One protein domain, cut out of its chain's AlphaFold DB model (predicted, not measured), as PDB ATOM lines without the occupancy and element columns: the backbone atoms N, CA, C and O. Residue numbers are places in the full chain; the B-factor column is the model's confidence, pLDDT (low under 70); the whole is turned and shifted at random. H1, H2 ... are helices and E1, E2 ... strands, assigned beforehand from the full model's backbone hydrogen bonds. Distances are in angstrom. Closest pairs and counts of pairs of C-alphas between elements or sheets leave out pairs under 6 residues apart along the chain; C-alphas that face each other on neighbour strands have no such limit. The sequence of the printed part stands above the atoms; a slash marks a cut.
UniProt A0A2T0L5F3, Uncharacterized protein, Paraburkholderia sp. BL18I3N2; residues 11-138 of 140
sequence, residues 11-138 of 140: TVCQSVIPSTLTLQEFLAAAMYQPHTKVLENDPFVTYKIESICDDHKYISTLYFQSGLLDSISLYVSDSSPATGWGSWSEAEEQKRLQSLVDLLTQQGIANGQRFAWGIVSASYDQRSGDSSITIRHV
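AT A GLANCE: This is residues 11 to 138 of the 140 residues of an uncharacterized protein of Paraburkholderia sp. BL18I3N2 (UniProt A0A2T0L5F3). One twisted sheet of seven strands makes the body. The long helix H2 packs on E7 and E8, while the short helix H1 sits far from H2, by the turn between E4 and E5, and the little strand E1 lies by E3. The 128 printed residues run E1, H1, E2, E3, E4, E5, H2, E6, E7, E8; the sheet's order is E2, E3, E4, E5, E8, E7, E6, antiparallel throughout. The class is mixed, helices and strands. The whole is compact and rounded, with a radius of gyration of the C-alphas of 14.9 A and spans of 40 by 32 by 29 A.

HOW THE PARTS SIT: Start with E1, residues 15 to 17, which pairs with no named strand; residues 11 to 12 pair with its residues 15 to 16. Next, H1, residues 23 to 28, is on the sheet at a height of 8.2 A, over none of its strands but only just, with 2 of its C-alphas falling on E4, residues 56 to 65. Its C-alpha 23 is 6.2 A from that of Leu 68 in E5, residues 68 to 78, the closest pair. E2, residues 35 to 41, E3, residues 44 to 53, E4 and E5 form a meander, each strand the antiparallel neighbour of the one before: look for N 38 and O 46 at 2.8 A, N 49 and O 60 at 2.9 A, and N 61 and O 73 at 2.8 A. H2, residues 90 to 106, is on the sheet at a height of 7.9 A. It lies over E8, residues 130 to 137, and runs along it at 24 degrees on the local plane; the closest C-alphas, of Leu 97 and Ser 131, are 5.5 A apart. H1 and H2 are apart. E6, residues 113 to 115, E7, residues 118 to 125, and E8 form a second meander, with N 115 and O 118 at 2.8 A and N 134 and O 121 at 2.7 A. E7 bends by 62 degrees at residue 122. E8 and E5 are antiparallel neighbours, with N 72 and O 135 within hydrogen-bond range at 2.8 A. In H1 and H2 every O i to N i+4 pair is within hydrogen-bond range.

IN THESE COORDINATES: Find C-alpha 15 at (37.411, 46.461, -16.302), where E1 begins. E3 spans 29.3 A, E4 28.9 A and E5 29.9 A. H2 runs 24.3 A from C-alpha 90 at (10.284, 58.757, -21.101). E7 spans 20.1 A, and E8 runs 21.5 A to C-alpha 137 at (37.259, 64.028, -12.318).

THE WHOLE: The C-alphas farthest apart, of Gly 86 and Ala 116, stand 42.3 A from each other. The printed part has no cut. The link from E5 to H2 is long, with 11 residues. Residues 78 to 87 are under 70 in pLDDT; the mean of the printed part is 90.4.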
ATOM      1  N   THR A  11      35.092  50.315 -11.275       96.12
ATOM      2  CA  THR A  11      35.171  48.895 -11.634       96.12
ATOM      3  C   THR A  11      33.854  48.432 -12.250       96.12
ATOM      4  O   THR A  11      32.788  48.514 -11.632       96.12
ATOM      5  N   VAL A  12      33.914  47.917 -13.477       93.44
ATOM      6  CA  VAL A  12      32.770  47.369 -14.219       93.44
ATOM      7  C   VAL A  12      33.171  46.016 -14.788       93.44
ATOM      8  O   VAL A  12      34.062  45.935 -15.628       93.44
ATOM      9  N   CYS A  13      32.505  44.946 -14.352       91.12
ATOM     10  CA  CYS A  13      32.894  43.577 -14.690       91.12
ATOM     11  C   CYS A  13      34.387  43.333 -14.367       91.12
ATOM     12  O   CYS A  13      34.792  43.471 -13.216       91.12
ATOM     13  N   GLN A  14      35.208  43.009 -15.373       88.31
ATOM     14  CA  GLN A  14      36.662  42.830 -15.243       88.31
ATOM     15  C   GLN A  14      37.461  44.114 -15.539       88.31
ATOM     16  O   GLN A  14      38.680  44.138 -15.377       88.31
ATOM     17  N   SER A  15      36.791  45.183 -15.970       91.56
ATOM     18  CA  SER A  15      37.411  46.461 -16.302       91.56
ATOM     19  C   SER A  15      37.595  47.300 -15.043       91.56
ATOM     20  O   SER A  15      36.632  47.603 -14.340       91.56
ATOM     21  N   VAL A  16      38.829  47.720 -14.793       96.12
ATOM     22  CA  VAL A  16      39.210  48.687 -13.758       96.12
ATOM     23  C   VAL A  16      39.642  49.961 -14.471       96.12
ATOM     24  O   VAL A  16      40.518  49.910 -15.327       96.12
ATOM     25  N   ILE A  17      39.020  51.090 -14.154       97.19
ATOM     26  CA  ILE A  17      39.262  52.394 -14.780       97.19
ATOM     27  C   ILE A  17      39.678  53.366 -13.672       97.19
ATOM     28  O   ILE A  17      38.813  53.938 -13.002       97.19
ATOM     29  N   PRO A  18      40.990  53.520 -13.421       96.62
ATOM     30  CA  PRO A  18      41.492  54.489 -12.455       96.62
ATOM     31  C   PRO A  18      41.148  55.920 -12.873       96.62
ATOM     32  O   PRO A  18      41.188  56.248 -14.059       96.62
ATOM     33  N   SER A  19      40.910  56.805 -11.904       95.44
ATOM     34  CA  SER A  19      40.718  58.243 -12.169       95.44
ATOM     35  C   SER A  19      41.943  58.910 -12.806       95.44
ATOM     36  O   SER A  19      41.822  59.936 -13.468       95.44
ATOM     37  N   THR A  20      43.123  58.311 -12.634       95.62
ATOM     38  CA  THR A  20      44.397  58.770 -13.198       95.62
ATOM     39  C   THR A  20      44.714  58.159 -14.561       95.62
ATOM     40  O   THR A  20      45.810  58.389 -15.065       95.62
ATOM     41  N   LEU A  21      43.811  57.357 -15.140       97.19
ATOM     42  CA  LEU A  21      44.052  56.678 -16.409       97.19
ATOM     43  C   LEU A  21      44.399  57.692 -17.504       97.19
ATOM     44  O   LEU A  21      43.636  58.613 -17.803       97.19
ATOM     45  N   THR A  22      45.546  57.495 -18.138       97.81
ATOM     46  CA  THR A  22      45.945  58.274 -19.307       97.81
ATOM     47  C   THR A  22      45.467  57.606 -20.592       97.81
ATOM     48  O   THR A  22      45.264  56.393 -20.665       97.81
ATOM     49  N   LEU A  23      45.339  58.395 -21.657       98.00
ATOM     50  CA  LEU A  23      45.031  57.878 -22.989       98.00
ATOM     51  C   LEU A  23      46.085  56.861 -23.456       98.00
ATOM     52  O   LEU A  23      45.749  55.868 -24.095       98.00
ATOM     53  N   GLN A  24      47.358  57.097 -23.132       98.19
ATOM     54  CA  GLN A  24      48.447  56.192 -23.493       98.19
ATOM     55  C   GLN A  24      48.290  54.828 -22.812       98.19
ATOM     56  O   GLN A  24      48.393  53.799 -23.478       98.19
ATOM     57  N   GLU A  25      48.015  54.812 -21.507       98.12
ATOM     58  CA  GLU A  25      47.772  53.575 -20.754       98.12
ATOM     59  C   GLU A  25      46.521  52.855 -21.260       98.12
ATOM     60  O   GLU A  25      46.551  51.641 -21.462       98.12
ATOM     61  N   PHE A  26      45.449  53.603 -21.539       97.94
ATOM     62  CA  PHE A  26      44.218  53.059 -22.106       97.94
ATOM     63  C   PHE A  26      44.467  52.332 -23.434       97.94
ATOM     64  O   PHE A  26      44.035  51.196 -23.614       97.94
ATOM     65  N   LEU A  27      45.196  52.956 -24.364       97.75
ATOM     66  CA  LEU A  27      45.470  52.364 -25.676       97.75
ATOM     67  C   LEU A  27      46.414  51.155 -25.603       97.75
ATOM     68  O   LEU A  27      46.330  50.266 -26.451       97.75
ATOM     69  N   ALA A  28      47.302  51.113 -24.607       97.44
ATOM     70  CA  ALA A  28      48.268  50.032 -24.427       97.44
ATOM     71  C   ALA A  28      47.690  48.799 -23.708       97.44
ATOM     72  O   ALA A  28      48.210  47.693 -23.874       97.44
ATOM     73  N   ALA A  29      46.642  48.961 -22.897       95.06
ATOM     74  CA  ALA A  29      46.141  47.894 -22.043       95.06
ATOM     75  C   ALA A  29      45.140  46.972 -22.763       95.06
ATOM     76  O   ALA A  29      44.065  47.383 -23.202       95.06
ATOM     77  N   ALA A  30      45.460  45.674 -22.808       93.62
ATOM     78  CA  ALA A  30      44.624  44.654 -23.446       93.62
ATOM     79  C   ALA A  30      43.223  44.518 -22.816       93.62
ATOM     80  O   ALA A  30      42.282  44.137 -23.503       93.62
ATOM     81  N   MET A  31      43.068  44.858 -21.533       91.94
ATOM     82  CA  MET A  31      41.783  44.781 -20.821       91.94
ATOM     83  C   MET A  31      40.714  45.743 -21.358       91.94
ATOM     84  O   MET A  31      39.533  45.523 -21.125       91.94
ATOM     85  N   TYR A  32      41.114  46.798 -22.077       93.88
ATOM     86  CA  TYR A  32      40.183  47.739 -22.703       93.88
ATOM     87  C   TYR A  32      39.902  47.395 -24.173       93.88
ATOM     88  O   TYR A  32      39.370  48.225 -24.906       93.88
ATOM     89  N   GLN A  33      40.287  46.200 -24.632       91.75
ATOM     90  CA  GLN A  33      39.999  45.719 -25.980       91.75
ATOM     91  C   GLN A  33      38.809  44.739 -25.971       91.75
ATOM     92  O   GLN A  33      38.758  43.862 -25.109       91.75
ATOM     93  N   PRO A  34      37.888  44.821 -26.950       94.19
ATOM     94  CA  PRO A  34      37.828  45.836 -28.000       94.19
ATOM     95  C   PRO A  34      37.305  47.182 -27.471       94.19
ATOM     96  O   PRO A  34      36.378  47.227 -26.662       94.19
ATOM     97  N   HIS A  35      37.851  48.281 -27.995       95.56
ATOM     98  CA  HIS A  35      37.273  49.615 -27.830       95.56
ATOM     99  C   HIS A  35      36.886  50.235 -29.171       95.56
ATOM    100  O   HIS A  35      37.473  49.947 -30.213       95.56
ATOM    101  N   THR A  36      35.940  51.167 -29.121       97.19
ATOM    102  CA  THR A  36      35.502  51.950 -30.277       97.19
ATOM    103  C   THR A  36      35.853  53.412 -30.061       97.19
ATOM    104  O   THR A  36      35.419  54.014 -29.078       97.19
ATOM    105  N   LYS A  37      36.606  54.013 -30.985       97.75
ATOM    106  CA  LYS A  37      36.796  55.467 -31.016       97.75
ATOM    107  C   LYS A  37      35.494  56.132 -31.470       97.75
ATOM    108  O   LYS A  37      34.951  55.766 -32.508       97.75
ATOM    109  N   VAL A  38      34.993  57.088 -30.694       96.31
ATOM    110  CA  VAL A  38      33.719  57.781 -30.951       96.31
ATOM    111  C   VAL A  38      33.941  59.149 -31.577       96.31
ATOM    112  O   VAL A  38      33.255  59.515 -32.526       96.31
ATOM    113  N   LEU A  39      34.882  59.912 -31.025       95.44
ATOM    114  CA  LEU A  39      35.168  61.285 -31.422       95.44
ATOM    115  C   LEU A  39      36.650  61.568 -31.208       95.44
ATOM    116  O   LEU A  39      37.227  61.118 -30.220       95.44
ATOM    117  N   GLU A  40      37.240  62.348 -32.105       96.12
ATOM    118  CA  GLU A  40      38.583  62.905 -31.968       96.12
ATOM    119  C   GLU A  40      38.547  64.354 -32.457       96.12
ATOM    120  O   GLU A  40      38.248  64.619 -33.620       96.12
ATOM    121  N   ASN A  41      38.765  65.289 -31.538       95.19
ATOM    122  CA  ASN A  41      38.798  66.722 -31.792       95.19
ATOM    123  C   ASN A  41      39.700  67.377 -30.745       95.19
ATOM    124  O   ASN A  41      39.247  67.611 -29.625       95.19
ATOM    125  N   ASP A  42      40.959  67.635 -31.097       93.25
ATOM    126  CA  ASP A  42      41.977  68.144 -30.175       93.25
ATOM    127  C   ASP A  42      41.462  69.337 -29.334       93.25
ATOM    128  O   ASP A  42      40.859  70.264 -29.886       93.25
ATOM    129  N   PRO A  43      41.631  69.326 -27.995       95.69
ATOM    130  CA  PRO A  43      42.371  68.350 -27.182       95.69
ATOM    131  C   PRO A  43      41.563  67.125 -26.713       95.69
ATOM    132  O   PRO A  43      42.004  66.409 -25.815       95.69
ATOM    133  N   PHE A  44      40.364  66.893 -27.242       97.50
ATOM    134  CA  PHE A  44      39.429  65.872 -26.776       97.50
ATOM    135  C   PHE A  44      39.458  64.601 -27.622       97.50
ATOM    136  O   PHE A  44      39.447  64.641 -28.854       97.50
ATOM    137  N   VAL A  45      39.385  63.451 -26.959       98.25
ATOM    138  CA  VAL A  45      39.123  62.171 -27.619       98.25
ATOM    139  C   VAL A  45      38.195  61.322 -26.761       98.25
ATOM    140  O   VAL A  45      38.261  61.339 -25.533       98.25
ATOM    141  N   THR A  46      37.299  60.586 -27.408       98.31
ATOM    142  CA  THR A  46      36.289  59.772 -26.735       98.31
ATOM    143  C   THR A  46      36.354  58.338 -27.223       98.31
ATOM    144  O   THR A  46      36.356  58.085 -28.430       98.31
ATOM    145  N   TYR A  47      36.342  57.403 -26.278       98.19
ATOM    146  CA  TYR A  47      36.303  55.971 -26.544       98.19
ATOM    147  C   TYR A  47      35.130  55.319 -25.826       98.19
ATOM    148  O   TYR A  47      34.684  55.789 -24.784       98.19
ATOM    149  N   LYS A  48      34.637  54.216 -26.380       96.44
ATOM    150  CA  LYS A  48      33.650  53.339 -25.752       96.44
ATOM    151  C   LYS A  48      34.255  51.967 -25.525       96.44
ATOM    152  O   LYS A  48      34.877  51.420 -26.435       96.44
ATOM    153  N   ILE A  49      34.010  51.420 -24.343       95.38
ATOM    154  CA  ILE A  49      34.219  50.010 -24.022       95.38
ATOM    155  C   ILE A  49      32.875  49.395 -23.641       95.38
ATOM    156  O   ILE A  49      32.079  49.999 -22.915       95.38
ATOM    157  N   GLU A  50      32.619  48.199 -24.153       93.44
ATOM    158  CA  GLU A  50      31.447  47.410 -23.793       93.44
ATOM    159  C   GLU A  50      31.885  46.276 -22.868       93.44
ATOM    160  O   GLU A  50      32.919  45.645 -23.077       93.44
ATOM    161  N   SER A  51      31.120  46.020 -21.815       91.25
ATOM    162  CA  SER A  51      31.385  44.931 -20.877       91.25
ATOM    163  C   SER A  51      30.082  44.210 -20.579       91.25
ATOM    164  O   SER A  51      29.065  44.854 -20.346       91.25
ATOM    165  N   ILE A  52      30.098  42.880 -20.606       90.00
ATOM    166  CA  ILE A  52      28.920  42.056 -20.320       90.00
ATOM    167  C   ILE A  52      29.236  41.217 -19.086       90.00
ATOM    168  O   ILE A  52      30.203  40.455 -19.088       90.00
ATOM    169  N   CYS A  53      28.442  41.378 -18.034       88.19
ATOM    170  CA  CYS A  53      28.488  40.543 -16.839       88.19
ATOM    171  C   CYS A  53      27.128  40.565 -16.139       88.19
ATOM    172  O   CYS A  53      26.388  41.539 -16.269       88.19
ATOM    173  N   ASP A  54      26.810  39.489 -15.417       83.00
ATOM    174  CA  ASP A  54      25.573  39.355 -14.637       83.00
ATOM    175  C   ASP A  54      24.296  39.623 -15.462       83.00
ATOM    176  O   ASP A  54      23.378  40.279 -14.996       83.00
ATOM    177  N   ASP A  55      24.258  39.163 -16.721       83.56
ATOM    178  CA  ASP A  55      23.173  39.398 -17.697       83.56
ATOM    179  C   ASP A  55      22.903  40.874 -18.065       83.56
ATOM    180  O   ASP A  55      21.955  41.181 -18.799       83.56
ATOM    181  N   HIS A  56      23.789  41.784 -17.651       83.75
ATOM    182  CA  HIS A  56      23.758  43.199 -18.005       83.75
ATOM    183  C   HIS A  56      24.854  43.544 -19.018       83.75
ATOM    184  O   HIS A  56      26.004  43.102 -18.918       83.75
ATOM    185  N   LYS A  57      24.514  44.398 -19.989       89.12
ATOM    186  CA  LYS A  57      25.488  45.042 -20.874       89.12
ATOM    187  C   LYS A  57      25.792  46.438 -20.340       89.12
ATOM    188  O   LYS A  57      24.938  47.317 -20.332       89.12
ATOM    189  N   TYR A  58      27.037  46.671 -19.965       91.19
ATOM    190  CA  TYR A  58      27.548  47.978 -19.585       91.19
ATOM    191  C   TYR A  58      28.257  48.633 -20.768       91.19
ATOM    192  O   TYR A  58      29.060  47.998 -21.453       91.19
ATOM    193  N   ILE A  59      28.001  49.920 -20.984       93.50
ATOM    194  CA  ILE A  59      28.733  50.736 -21.954       93.50
ATOM    195  C   ILE A  59      29.403  51.862 -21.180       93.50
ATOM    196  O   ILE A  59      28.726  52.757 -20.678       93.50
ATOM    197  N   SER A  60      30.731  51.823 -21.090       95.62
ATOM    198  CA  SER A  60      31.508  52.919 -20.505       95.62
ATOM    199  C   SER A  60      32.058  53.783 -21.629       95.62
ATOM    200  O   SER A  60      32.821  53.312 -22.472       95.62
ATOM    201  N   THR A  61      31.665  55.052 -21.652       96.88
ATOM    202  CA  THR A  61      32.214  56.066 -22.552       96.88
ATOM    203  C   THR A  61      33.250  56.874 -21.784       96.88
ATOM    204  O   THR A  61      32.902  57.545 -20.816       96.88
ATOM    205  N   LEU A  62      34.512  56.785 -22.192       98.00
ATOM    206  CA  LEU A  62      35.643  57.470 -21.577       98.00
ATOM    207  C   LEU A  62      35.952  58.730 -22.380       98.00
ATOM    208  O   LEU A  62      36.197  58.660 -23.589       98.00
ATOM    209  N   TYR A  63      35.957  59.872 -21.702       97.94
ATOM    210  CA  TYR A  63      36.280  61.170 -22.275       97.94
ATOM    211  C   TYR A  63      37.667  61.574 -21.798       97.94
ATOM    212  O   TYR A  63      37.880  61.814 -20.610       97.94
ATOM    213  N   PHE A  64      38.604  61.664 -22.732       97.94
ATOM    214  CA  PHE A  64      39.941  62.165 -22.470       97.94
ATOM    215  C   PHE A  64      40.058  63.603 -22.964       97.94
ATOM    216  O   PHE A  64      39.568  63.941 -24.044       97.94
ATOM    217  N   GLN A  65      40.756  64.436 -22.198       97.50
ATOM    218  CA  GLN A  65      41.185  65.764 -22.611       97.50
ATOM    219  C   GLN A  65      42.686  65.909 -22.377       97.50
ATOM    220  O   GLN A  65      43.171  65.664 -21.275       97.50
ATOM    221  N   SER A  66      43.427  66.316 -23.409       96.56
ATOM    222  CA  SER A  66      44.888  66.472 -23.363       96.56
ATOM    223  C   SER A  66      45.599  65.210 -22.849       96.56
ATOM    224  O   SER A  66      46.598  65.292 -22.141       96.56
ATOM    225  N   GLY A  67      45.060  64.032 -23.180       96.81
ATOM    226  CA  GLY A  67      45.603  62.731 -22.777       96.81
ATOM    227  C   GLY A  67      45.229  62.253 -21.369       96.81
ATOM    228  O   GLY A  67      45.604  61.138 -21.017       96.81
ATOM    229  N   LEU A  68      44.477  63.030 -20.584       97.50
ATOM    230  CA  LEU A  68      44.020  62.661 -19.238       97.50
ATOM    231  C   LEU A  68      42.529  62.324 -19.239       97.50
ATOM    232  O   LEU A  68      41.761  62.963 -19.960       97.50
ATOM    233  N   LEU A  69      42.112  61.345 -18.433       97.62
ATOM    234  CA  LEU A  69      40.698  61.026 -18.244       97.62
ATOM    235  C   LEU A  69      39.977  62.192 -17.544       97.62
ATOM    236  O   LEU A  69      40.242  62.506 -16.388       97.62
ATOM    237  N   ASP A  70      39.058  62.845 -18.255       97.38
ATOM    238  CA  ASP A  70      38.244  63.948 -17.728       97.38
ATOM    239  C   ASP A  70      36.953  63.419 -17.096       97.38
ATOM    240  O   ASP A  70      36.555  63.835 -16.004       97.38
ATOM    241  N   SER A  71      36.292  62.482 -17.775       97.50
ATOM    242  CA  SER A  71      35.039  61.909 -17.296       97.50
ATOM    243  C   SER A  71      34.732  60.539 -17.895       97.50
ATOM    244  O   SER A  71      35.280  60.133 -18.921       97.50
ATOM    245  N   ILE A  72      33.817  59.833 -17.235       97.75
ATOM    246  CA  ILE A  72      33.237  58.568 -17.675       97.75
ATOM    247  C   ILE A  72      31.715  58.719 -17.664       97.75
ATOM    248  O   ILE A  72      31.155  59.183 -16.672       97.75
ATOM    249  N   SER A  73      31.045  58.291 -18.733       96.50
ATOM    250  CA  SER A  73      29.595  58.055 -18.744       96.50
ATOM    251  C   SER A  73      29.341  56.553 -18.823       96.50
ATOM    252  O   SER A  73      29.799  55.897 -19.761       96.50
ATOM    253  N   LEU A  74      28.652  56.003 -17.828       95.06
ATOM    254  CA  LEU A  74      28.320  54.589 -17.713       95.06
ATOM    255  C   LEU A  74      26.827  54.383 -17.963       95.06
ATOM    256  O   LEU A  74      25.985  54.848 -17.192       95.06
ATOM    257  N   TYR A  75      26.527  53.630 -19.013       90.06
ATOM    258  CA  TYR A  75      25.183  53.173 -19.338       90.06
ATOM    259  C   TYR A  75      25.036  51.708 -18.945       90.06
ATOM    260  O   TYR A  75      25.946  50.905 -19.172       90.06
ATOM    261  N   VAL A  76      23.871  51.365 -18.404       86.06
ATOM    262  CA  VAL A  76      23.461  49.979 -18.170       86.06
ATOM    263  C   VAL A  76      22.347  49.677 -19.160       86.06
ATOM    264  O   VAL A  76      21.244  50.207 -19.057       86.06
ATOM    265  N   SER A  77      22.668  48.873 -20.165       73.75
ATOM    266  CA  SER A  77      21.693  48.297 -21.073       73.75
ATOM    267  C   SER A  77      21.320  46.929 -20.527       73.75
ATOM    268  O   SER A  77      22.097  45.977 -20.620       73.75
ATOM    269  N   ASP A  78      20.110  46.813 -19.997       66.06
ATOM    270  CA  ASP A  78      19.515  45.497 -19.807       66.06
ATOM    271  C   ASP A  78      19.359  44.822 -21.176       66.06
ATOM    272  O   ASP A  78      19.218  45.485 -22.210       66.06
ATOM    273  N   SER A  79      19.441  43.494 -21.191       46.81
ATOM    274  CA  SER A  79      19.530  42.624 -22.374       46.81
ATOM    275  C   SER A  79      18.311  42.643 -23.311       46.81
ATOM    276  O   SER A  79      18.234  41.851 -24.248       46.81
ATOM    277  N   SER A  80      17.393  43.590 -23.141       43.69
ATOM    278  CA  SER A  80      16.371  43.899 -24.131       43.69
ATOM    279  C   SER A  80      16.274  45.412 -24.309       43.69
ATOM    280  O   SER A  80      15.454  46.065 -23.657       43.69
ATOM    281  N   PRO A  81      17.097  46.017 -25.186       46.69
ATOM    282  CA  PRO A  81      16.710  47.294 -25.737       46.69
ATOM    283  C   PRO A  81      15.388  47.040 -26.455       46.69
ATOM    284  O   PRO A  81      15.331  46.287 -27.426       46.69
ATOM    285  N   ALA A  82      14.325  47.660 -25.950       47.78
ATOM    286  CA  ALA A  82      13.266  48.207 -26.775       47.78
ATOM    287  C   ALA A  82      13.827  48.458 -28.191       47.78
ATOM    288  O   ALA A  82      14.653  49.351 -28.380       47.78
ATOM    289  N   THR A  83      13.497  47.586 -29.148       46.97
ATOM    290  CA  THR A  83      14.096  47.552 -30.485       46.97
ATOM    291  C   THR A  83      13.681  48.804 -31.257       46.97
ATOM    292  O   THR A  83      12.706  48.802 -32.006       46.97
ATOM    293  N   GLY A  84      14.420  49.892 -31.037       55.81
ATOM    294  CA  GLY A  84      14.209  51.205 -31.634       55.81
ATOM    295  C   GLY A  84      13.291  52.138 -30.836       55.81
ATOM    296  O   GLY A  84      12.638  51.761 -29.861       55.81
ATOM    297  N   TRP A  85      13.210  53.382 -31.320       61.22
ATOM    298  CA  TRP A  85      12.372  54.461 -30.780       61.22
ATOM    299  C   TRP A  85      10.896  54.079 -30.585       61.22
ATOM    300  O   TRP A  85      10.221  54.679 -29.760       61.22
ATOM    301  N   GLY A  86      10.390  53.073 -31.308       63.03
ATOM    302  CA  GLY A  86       8.997  52.616 -31.205       63.03
ATOM    303  C   GLY A  86       8.628  51.965 -29.867       63.03
ATOM    304  O   GLY A  86       7.448  51.825 -29.566       63.03
ATOM    305  N   SER A  87       9.622  51.588 -29.065       67.88
ATOM    306  CA  SER A  87       9.450  51.005 -27.725       67.88
ATOM    307  C   SER A  87      10.115  51.839 -26.625       67.88
ATOM    308  O   SER A  87      10.109  51.444 -25.461       67.88
ATOM    309  N   TRP A  88      10.682  52.993 -26.987       78.19
ATOM    310  CA  TRP A  88      11.193  53.960 -26.026       78.19
ATOM    311  C   TRP A  88      10.026  54.716 -25.385       78.19
ATOM    312  O   TRP A  88       9.071  55.103 -26.061       78.19
ATOM    313  N   SER A  89      10.113  54.960 -24.080       81.25
ATOM    314  CA  SER A  89       9.239  55.915 -23.410       81.25
ATOM    315  C   SER A  89      10.007  56.651 -22.324       81.25
ATOM    316  O   SER A  89      10.810  56.055 -21.606       81.25
ATOM    317  N   GLU A  90       9.705  57.936 -22.163       84.69
ATOM    318  CA  GLU A  90      10.284  58.757 -21.101       84.69
ATOM    319  C   GLU A  90      10.016  58.161 -19.711       84.69
ATOM    320  O   GLU A  90      10.875  58.205 -18.840       84.69
ATOM    321  N   ALA A  91       8.852  57.537 -19.509       86.12
ATOM    322  CA  ALA A  91       8.502  56.905 -18.240       86.12
ATOM    323  C   ALA A  91       9.432  55.733 -17.881       86.12
ATOM    324  O   ALA A  91       9.840  55.616 -16.726       86.12
ATOM    325  N   GLU A  92       9.783  54.877 -18.846       84.94
ATOM    326  CA  GLU A  92      10.759  53.802 -18.618       84.94
ATOM    327  C   GLU A  92      12.164  54.360 -18.386       84.94
ATOM    328  O   GLU A  92      12.899  53.863 -17.533       84.94
ATOM    329  N   GLU A  93      12.518  55.449 -19.064       87.56
ATOM    330  CA  GLU A  93      13.822  56.072 -18.872       87.56
ATOM    331  C   GLU A  93      13.963  56.732 -17.495       87.56
ATOM    332  O   GLU A  93      14.996  56.603 -16.841       87.56
ATOM    333  N   GLN A  94      12.896  57.344 -16.977       87.69
ATOM    334  CA  GLN A  94      12.865  57.852 -15.603       87.69
ATOM    335  C   GLN A  94      12.983  56.723 -14.564       87.69
ATOM    336  O   GLN A  94      13.650  56.890 -13.542       87.69
ATOM    337  N   LYS A  95      12.398  55.543 -14.824       88.94
ATOM    338  CA  LYS A  95      12.611  54.358 -13.971       88.94
ATOM    339  C   LYS A  95      14.061  53.881 -14.024       88.94
ATOM    340  O   LYS A  95      14.619  53.507 -12.988       88.94
ATOM    341  N   ARG A  96      14.689  53.922 -15.203       89.12
ATOM    342  CA  ARG A  96      16.114  53.609 -15.353       89.12
ATOM    343  C   ARG A  96      16.970  54.597 -14.568       89.12
ATOM    344  O   ARG A  96      17.821  54.158 -13.799       89.12
ATOM    345  N   LEU A  97      16.703  55.900 -14.670       92.62
ATOM    346  CA  LEU A  97      17.379  56.918 -13.866       92.62
ATOM    347  C   LEU A  97      17.264  56.623 -12.365       92.62
ATOM    348  O   LEU A  97      18.277  56.638 -11.667       92.62
ATOM    349  N   GLN A  98      16.065  56.306 -11.873       93.44
ATOM    350  CA  GLN A  98      15.878  55.956 -10.463       93.44
ATOM    351  C   GLN A  98      16.689  54.712 -10.073       93.44
ATOM    352  O   GLN A  98      17.353  54.718  -9.042       93.44
ATOM    353  N   SER A  99      16.729  53.691 -10.931       91.44
ATOM    354  CA  SER A  99      17.527  52.479 -10.695       91.44
ATOM    355  C   SER A  99      19.028  52.784 -10.606       91.44
ATOM    356  O   SER A  99      19.737  52.214  -9.777       91.44
ATOM    357  N   LEU A 100      19.526  53.728 -11.413       93.19
ATOM    358  CA  LEU A 100      20.909  54.208 -11.329       93.19
ATOM    359  C   LEU A 100      21.171  54.981 -10.026       93.19
ATOM    360  O   LEU A 100      22.230  54.818  -9.421       93.19
ATOM    361  N   VAL A 101      20.219  55.800  -9.568       95.56
ATOM    362  CA  VAL A 101      20.307  56.498  -8.271       95.56
ATOM    363  C   VAL A 101      20.335  55.503  -7.111       95.56
ATOM    364  O   VAL A 101      21.143  55.651  -6.188       95.56
ATOM    365  N   ASP A 102      19.506  54.464  -7.164       94.38
ATOM    366  CA  ASP A 102      19.465  53.418  -6.144       94.38
ATOM    367  C   ASP A 102      20.787  52.637  -6.114       94.38
ATOM    368  O   ASP A 102      21.331  52.381  -5.038       94.38
ATOM    369  N   LEU A 103      21.368  52.344  -7.281       92.19
ATOM    370  CA  LEU A 103      22.674  51.695  -7.411       92.19
ATOM    371  C   LEU A 103      23.814  52.521  -6.794       92.19
ATOM    372  O   LEU A 103      24.722  51.957  -6.178       92.19
ATOM    373  N   LEU A 104      23.783  53.850  -6.937       95.62
ATOM    374  CA  LEU A 104      24.724  54.745  -6.250       95.62
ATOM    375  C   LEU A 104      24.490  54.733  -4.735       95.62
ATOM    376  O   LEU A 104      25.436  54.601  -3.957       95.62
ATOM    377  N   THR A 105      23.227  54.788  -4.316       96.56
ATOM    378  CA  THR A 105      22.842  54.806  -2.899       96.56
ATOM    379  C   THR A 105      23.284  53.530  -2.179       96.56
ATOM    380  O   THR A 105      23.808  53.602  -1.068       96.56
ATOM    381  N   GLN A 106      23.168  52.367  -2.826       94.94
ATOM    382  CA  GLN A 106      23.666  51.080  -2.312       94.94
ATOM    383  C   GLN A 106      25.188  51.064  -2.099       94.94
ATOM    384  O   GLN A 106      25.684  50.316  -1.260       94.94
ATOM    385  N   GLN A 107      25.929  51.905  -2.823       95.06
ATOM    386  CA  GLN A 107      27.374  52.094  -2.660       95.06
ATOM    387  C   GLN A 107      27.718  53.204  -1.653       95.06
ATOM    388  O   GLN A 107      28.887  53.541  -1.482       95.06
ATOM    389  N   GLY A 108      26.718  53.794  -0.986       96.62
ATOM    390  CA  GLY A 108      26.908  54.920  -0.072       96.62
ATOM    391  C   GLY A 108      27.216  56.243  -0.780       96.62
ATOM    392  O   GLY A 108      27.796  57.137  -0.165       96.62
ATOM    393  N   ILE A 109      26.852  56.369  -2.061       97.50
ATOM    394  CA  ILE A 109      27.076  57.563  -2.879       97.50
ATOM    395  C   ILE A 109      25.733  58.261  -3.108       97.50
ATOM    396  O   ILE A 109      24.853  57.736  -3.788       97.50
ATOM    397  N   ALA A 110      25.569  59.464  -2.565       97.44
ATOM    398  CA  ALA A 110      24.421  60.306  -2.876       97.44
ATOM    399  C   ALA A 110      24.516  60.830  -4.320       97.44
ATOM    400  O   ALA A 110      25.600  61.144  -4.816       97.44
ATOM    401  N   ASN A 111      23.379  60.966  -5.006       97.25
ATOM    402  CA  ASN A 111      23.378  61.524  -6.356       97.25
ATOM    403  C   ASN A 111      23.912  62.972  -6.349       97.25
ATOM    404  O   ASN A 111      23.418  63.816  -5.602       97.25
ATOM    405  N   GLY A 112      24.922  63.263  -7.174       97.12
ATOM    406  CA  GLY A 112      25.598  64.563  -7.213       97.12
ATOM    407  C   GLY A 112      26.660  64.749  -6.123       97.12
ATOM    408  O   GLY A 112      27.138  65.869  -5.923       97.12
ATOM    409  N   GLN A 113      27.034  63.683  -5.408       97.69
ATOM    410  CA  GLN A 113      28.042  63.748  -4.357       97.69
ATOM    411  C   GLN A 113      29.419  64.108  -4.916       97.69
ATOM    412  O   GLN A 113      29.886  63.563  -5.919       97.69
ATOM    413  N   ARG A 114      30.079  65.033  -4.216       97.69
ATOM    414  CA  ARG A 114      31.437  65.494  -4.503       97.69
ATOM    415  C   ARG A 114      32.440  64.790  -3.597       97.69
ATOM    416  O   ARG A 114      32.205  64.632  -2.402       97.69
ATOM    417  N   PHE A 115      33.575  64.449  -4.182       96.06
ATOM    418  CA  PHE A 115      34.751  63.868  -3.554       96.06
ATOM    419  C   PHE A 115      35.971  64.733  -3.882       96.06
ATOM    420  O   PHE A 115      35.923  65.580  -4.775       96.06
ATOM    421  N   ALA A 116      37.091  64.501  -3.194       95.50
ATOM    422  CA  ALA A 116      38.336  65.216  -3.482       95.50
ATOM    423  C   ALA A 116      38.814  65.008  -4.933       95.50
ATOM    424  O   ALA A 116      39.393  65.908  -5.530       95.50
ATOM    425  N   TRP A 117      38.532  63.835  -5.504       95.31
ATOM    426  CA  TRP A 117      38.930  63.456  -6.858       95.31
ATOM    427  C   TRP A 117      37.891  63.808  -7.938       95.31
ATOM    428  O   TRP A 117      38.199  63.686  -9.122       95.31
ATOM    429  N   GLY A 118      36.657  64.205  -7.594       96.88
ATOM    430  CA  GLY A 118      35.597  64.343  -8.601       96.88
ATOM    431  C   GLY A 118      34.167  64.463  -8.081       96.88
ATOM    432  O   GLY A 118      33.915  64.734  -6.912       96.88
ATOM    433  N   ILE A 119      33.209  64.275  -8.981       97.81
ATOM    434  CA  ILE A 119      31.770  64.235  -8.703       97.81
ATOM    435  C   ILE A 119      31.149  63.017  -9.387       97.81
ATOM    436  O   ILE A 119      31.529  62.674 -10.508       97.81
ATOM    437  N   VAL A 120      30.187  62.389  -8.711       98.19
ATOM    438  CA  VAL A 120      29.390  61.281  -9.249       98.19
ATOM    439  C   VAL A 120      27.930  61.699  -9.299       98.19
ATOM    440  O   VAL A 120      27.379  62.167  -8.303       98.19
ATOM    441  N   SER A 121      27.287  61.519 -10.448       97.44
ATOM    442  CA  SER A 121      25.868  61.829 -10.620       97.44
ATOM    443  C   SER A 121      25.193  60.883 -11.599       97.44
ATOM    444  O   SER A 121      25.765  60.581 -12.637       97.44
ATOM    445  N   ALA A 122      23.958  60.490 -11.318       96.56
ATOM    446  CA  ALA A 122      23.050  59.904 -12.289       96.56
ATOM    447  C   ALA A 122      22.155  61.002 -12.885       96.56
ATOM    448  O   ALA A 122      21.606  61.829 -12.147       96.56
ATOM    449  N   SER A 123      22.011  61.019 -14.209       94.25
ATOM    450  CA  SER A 123      21.215  62.021 -14.927       94.25
ATOM    451  C   SER A 123      20.573  61.453 -16.185       94.25
ATOM    452  O   SER A 123      21.145  60.566 -16.812       94.25
ATOM    453  N   TYR A 124      19.429  62.022 -16.566       91.06
ATOM    454  CA  TYR A 124      18.765  61.808 -17.851       91.06
ATOM    455  C   TYR A 124      19.132  62.937 -18.821       91.06
ATOM    456  O   TYR A 124      18.970  64.115 -18.489       91.06
ATOM    457  N   ASP A 125      19.619  62.590 -20.010       86.19
ATOM    458  CA  ASP A 125      19.846  63.539 -21.096       86.19
ATOM    459  C   ASP A 125      18.669  63.506 -22.074       86.19
ATOM    460  O   ASP A 125      18.523  62.598 -22.889       86.19
ATOM    461  N   GLN A 126      17.857  64.563 -22.042       83.56
ATOM    462  CA  GLN A 126      16.687  64.714 -22.904       83.56
ATOM    463  C   GLN A 126      17.023  64.686 -24.407       83.56
ATOM    464  O   GLN A 126      16.154  64.371 -25.216       83.56
ATOM    465  N   ARG A 127      18.255  65.035 -24.810       82.12
ATOM    466  CA  ARG A 127      18.645  65.050 -26.230       82.12
ATOM    467  C   ARG A 127      18.910  63.656 -26.773       82.12
ATOM    468  O   ARG A 127      18.541  63.381 -27.910       82.12
ATOM    469  N   SER A 128      19.578  62.814 -25.989       78.75
ATOM    470  CA  SER A 128      19.821  61.416 -26.353       78.75
ATOM    471  C   SER A 128      18.645  60.512 -25.993       78.75
ATOM    472  O   SER A 128      18.452  59.496 -26.650       78.75
ATOM    473  N   GLY A 129      17.823  60.912 -25.020       81.38
ATOM    474  CA  GLY A 129      16.750  60.080 -24.490       81.38
ATOM    475  C   GLY A 129      17.259  58.983 -23.556       81.38
ATOM    476  O   GLY A 129      16.524  58.032 -23.316       81.38
ATOM    477  N   ASP A 130      18.477  59.115 -23.024       84.81
ATOM    478  CA  ASP A 130      19.143  58.093 -22.217       84.81
ATOM    479  C   ASP A 130      19.575  58.636 -20.846       84.81
ATOM    480  O   ASP A 130      19.910  59.812 -20.680       84.81
ATOM    481  N   SER A 131      19.623  57.746 -19.860       90.75
ATOM    482  CA  SER A 131      20.137  57.983 -18.514       90.75
ATOM    483  C   SER A 131      21.462  57.273 -18.311       90.75
ATOM    484  O   SER A 131      21.669  56.141 -18.756       90.75
ATOM    485  N   SER A 132      22.359  57.919 -17.577       94.56
ATOM    486  CA  SER A 132      23.662  57.351 -17.253       94.56
ATOM    487  C   SER A 132      24.158  57.798 -15.889       94.56
ATOM    488  O   SER A 132      23.697  58.796 -15.326       94.56
ATOM    489  N   ILE A 133      25.131  57.055 -15.365       96.69
ATOM    490  CA  ILE A 133      25.990  57.525 -14.280       96.69
ATOM    491  C   ILE A 133      27.177  58.237 -14.919       96.69
ATOM    492  O   ILE A 133      27.912  57.655 -15.711       96.69
ATOM    493  N   THR A 134      27.382  59.491 -14.550       97.56
ATOM    494  CA  THR A 134      28.543  60.290 -14.923       97.56
ATOM    495  C   THR A 134      29.490  60.405 -13.738       97.56
ATOM    496  O   THR A 134      29.091  60.798 -12.640       97.56
ATOM    497  N   ILE A 135      30.760  60.102 -13.984       97.94
ATOM    498  CA  ILE A 135      31.874  60.347 -13.071       97.94
ATOM    499  C   ILE A 135      32.735  61.417 -13.727       97.94
ATOM    500  O   ILE A 135      33.252  61.203 -14.820       97.94
ATOM    501  N   ARG A 136      32.877  62.580 -13.094       97.94
ATOM    502  CA  ARG A 136      33.704  63.675 -13.613       97.94
ATOM    503  C   ARG A 136      34.838  63.968 -12.649       97.94
ATOM    504  O   ARG A 136      34.585  64.295 -11.489       97.94
ATOM    505  N   HIS A 137      36.066  63.865 -13.133       96.06
ATOM    506  CA  HIS A 137      37.259  64.028 -12.318       96.06
ATOM    507  C   HIS A 137      37.639  65.506 -12.183       96.06
ATOM    508  O   HIS A 137      37.450  66.313 -13.099       96.06
ATOM    509  N   VAL A 138      38.156  65.878 -11.011       91.62
ATOM    510  CA  VAL A 138      38.846  67.159 -10.836       91.62
ATOM    511  C   VAL A 138      40.202  67.022 -11.511       91.62
ATOM    512  O   VAL A 138      40.923  66.057 -11.267       91.62
TER     513      VAL A 138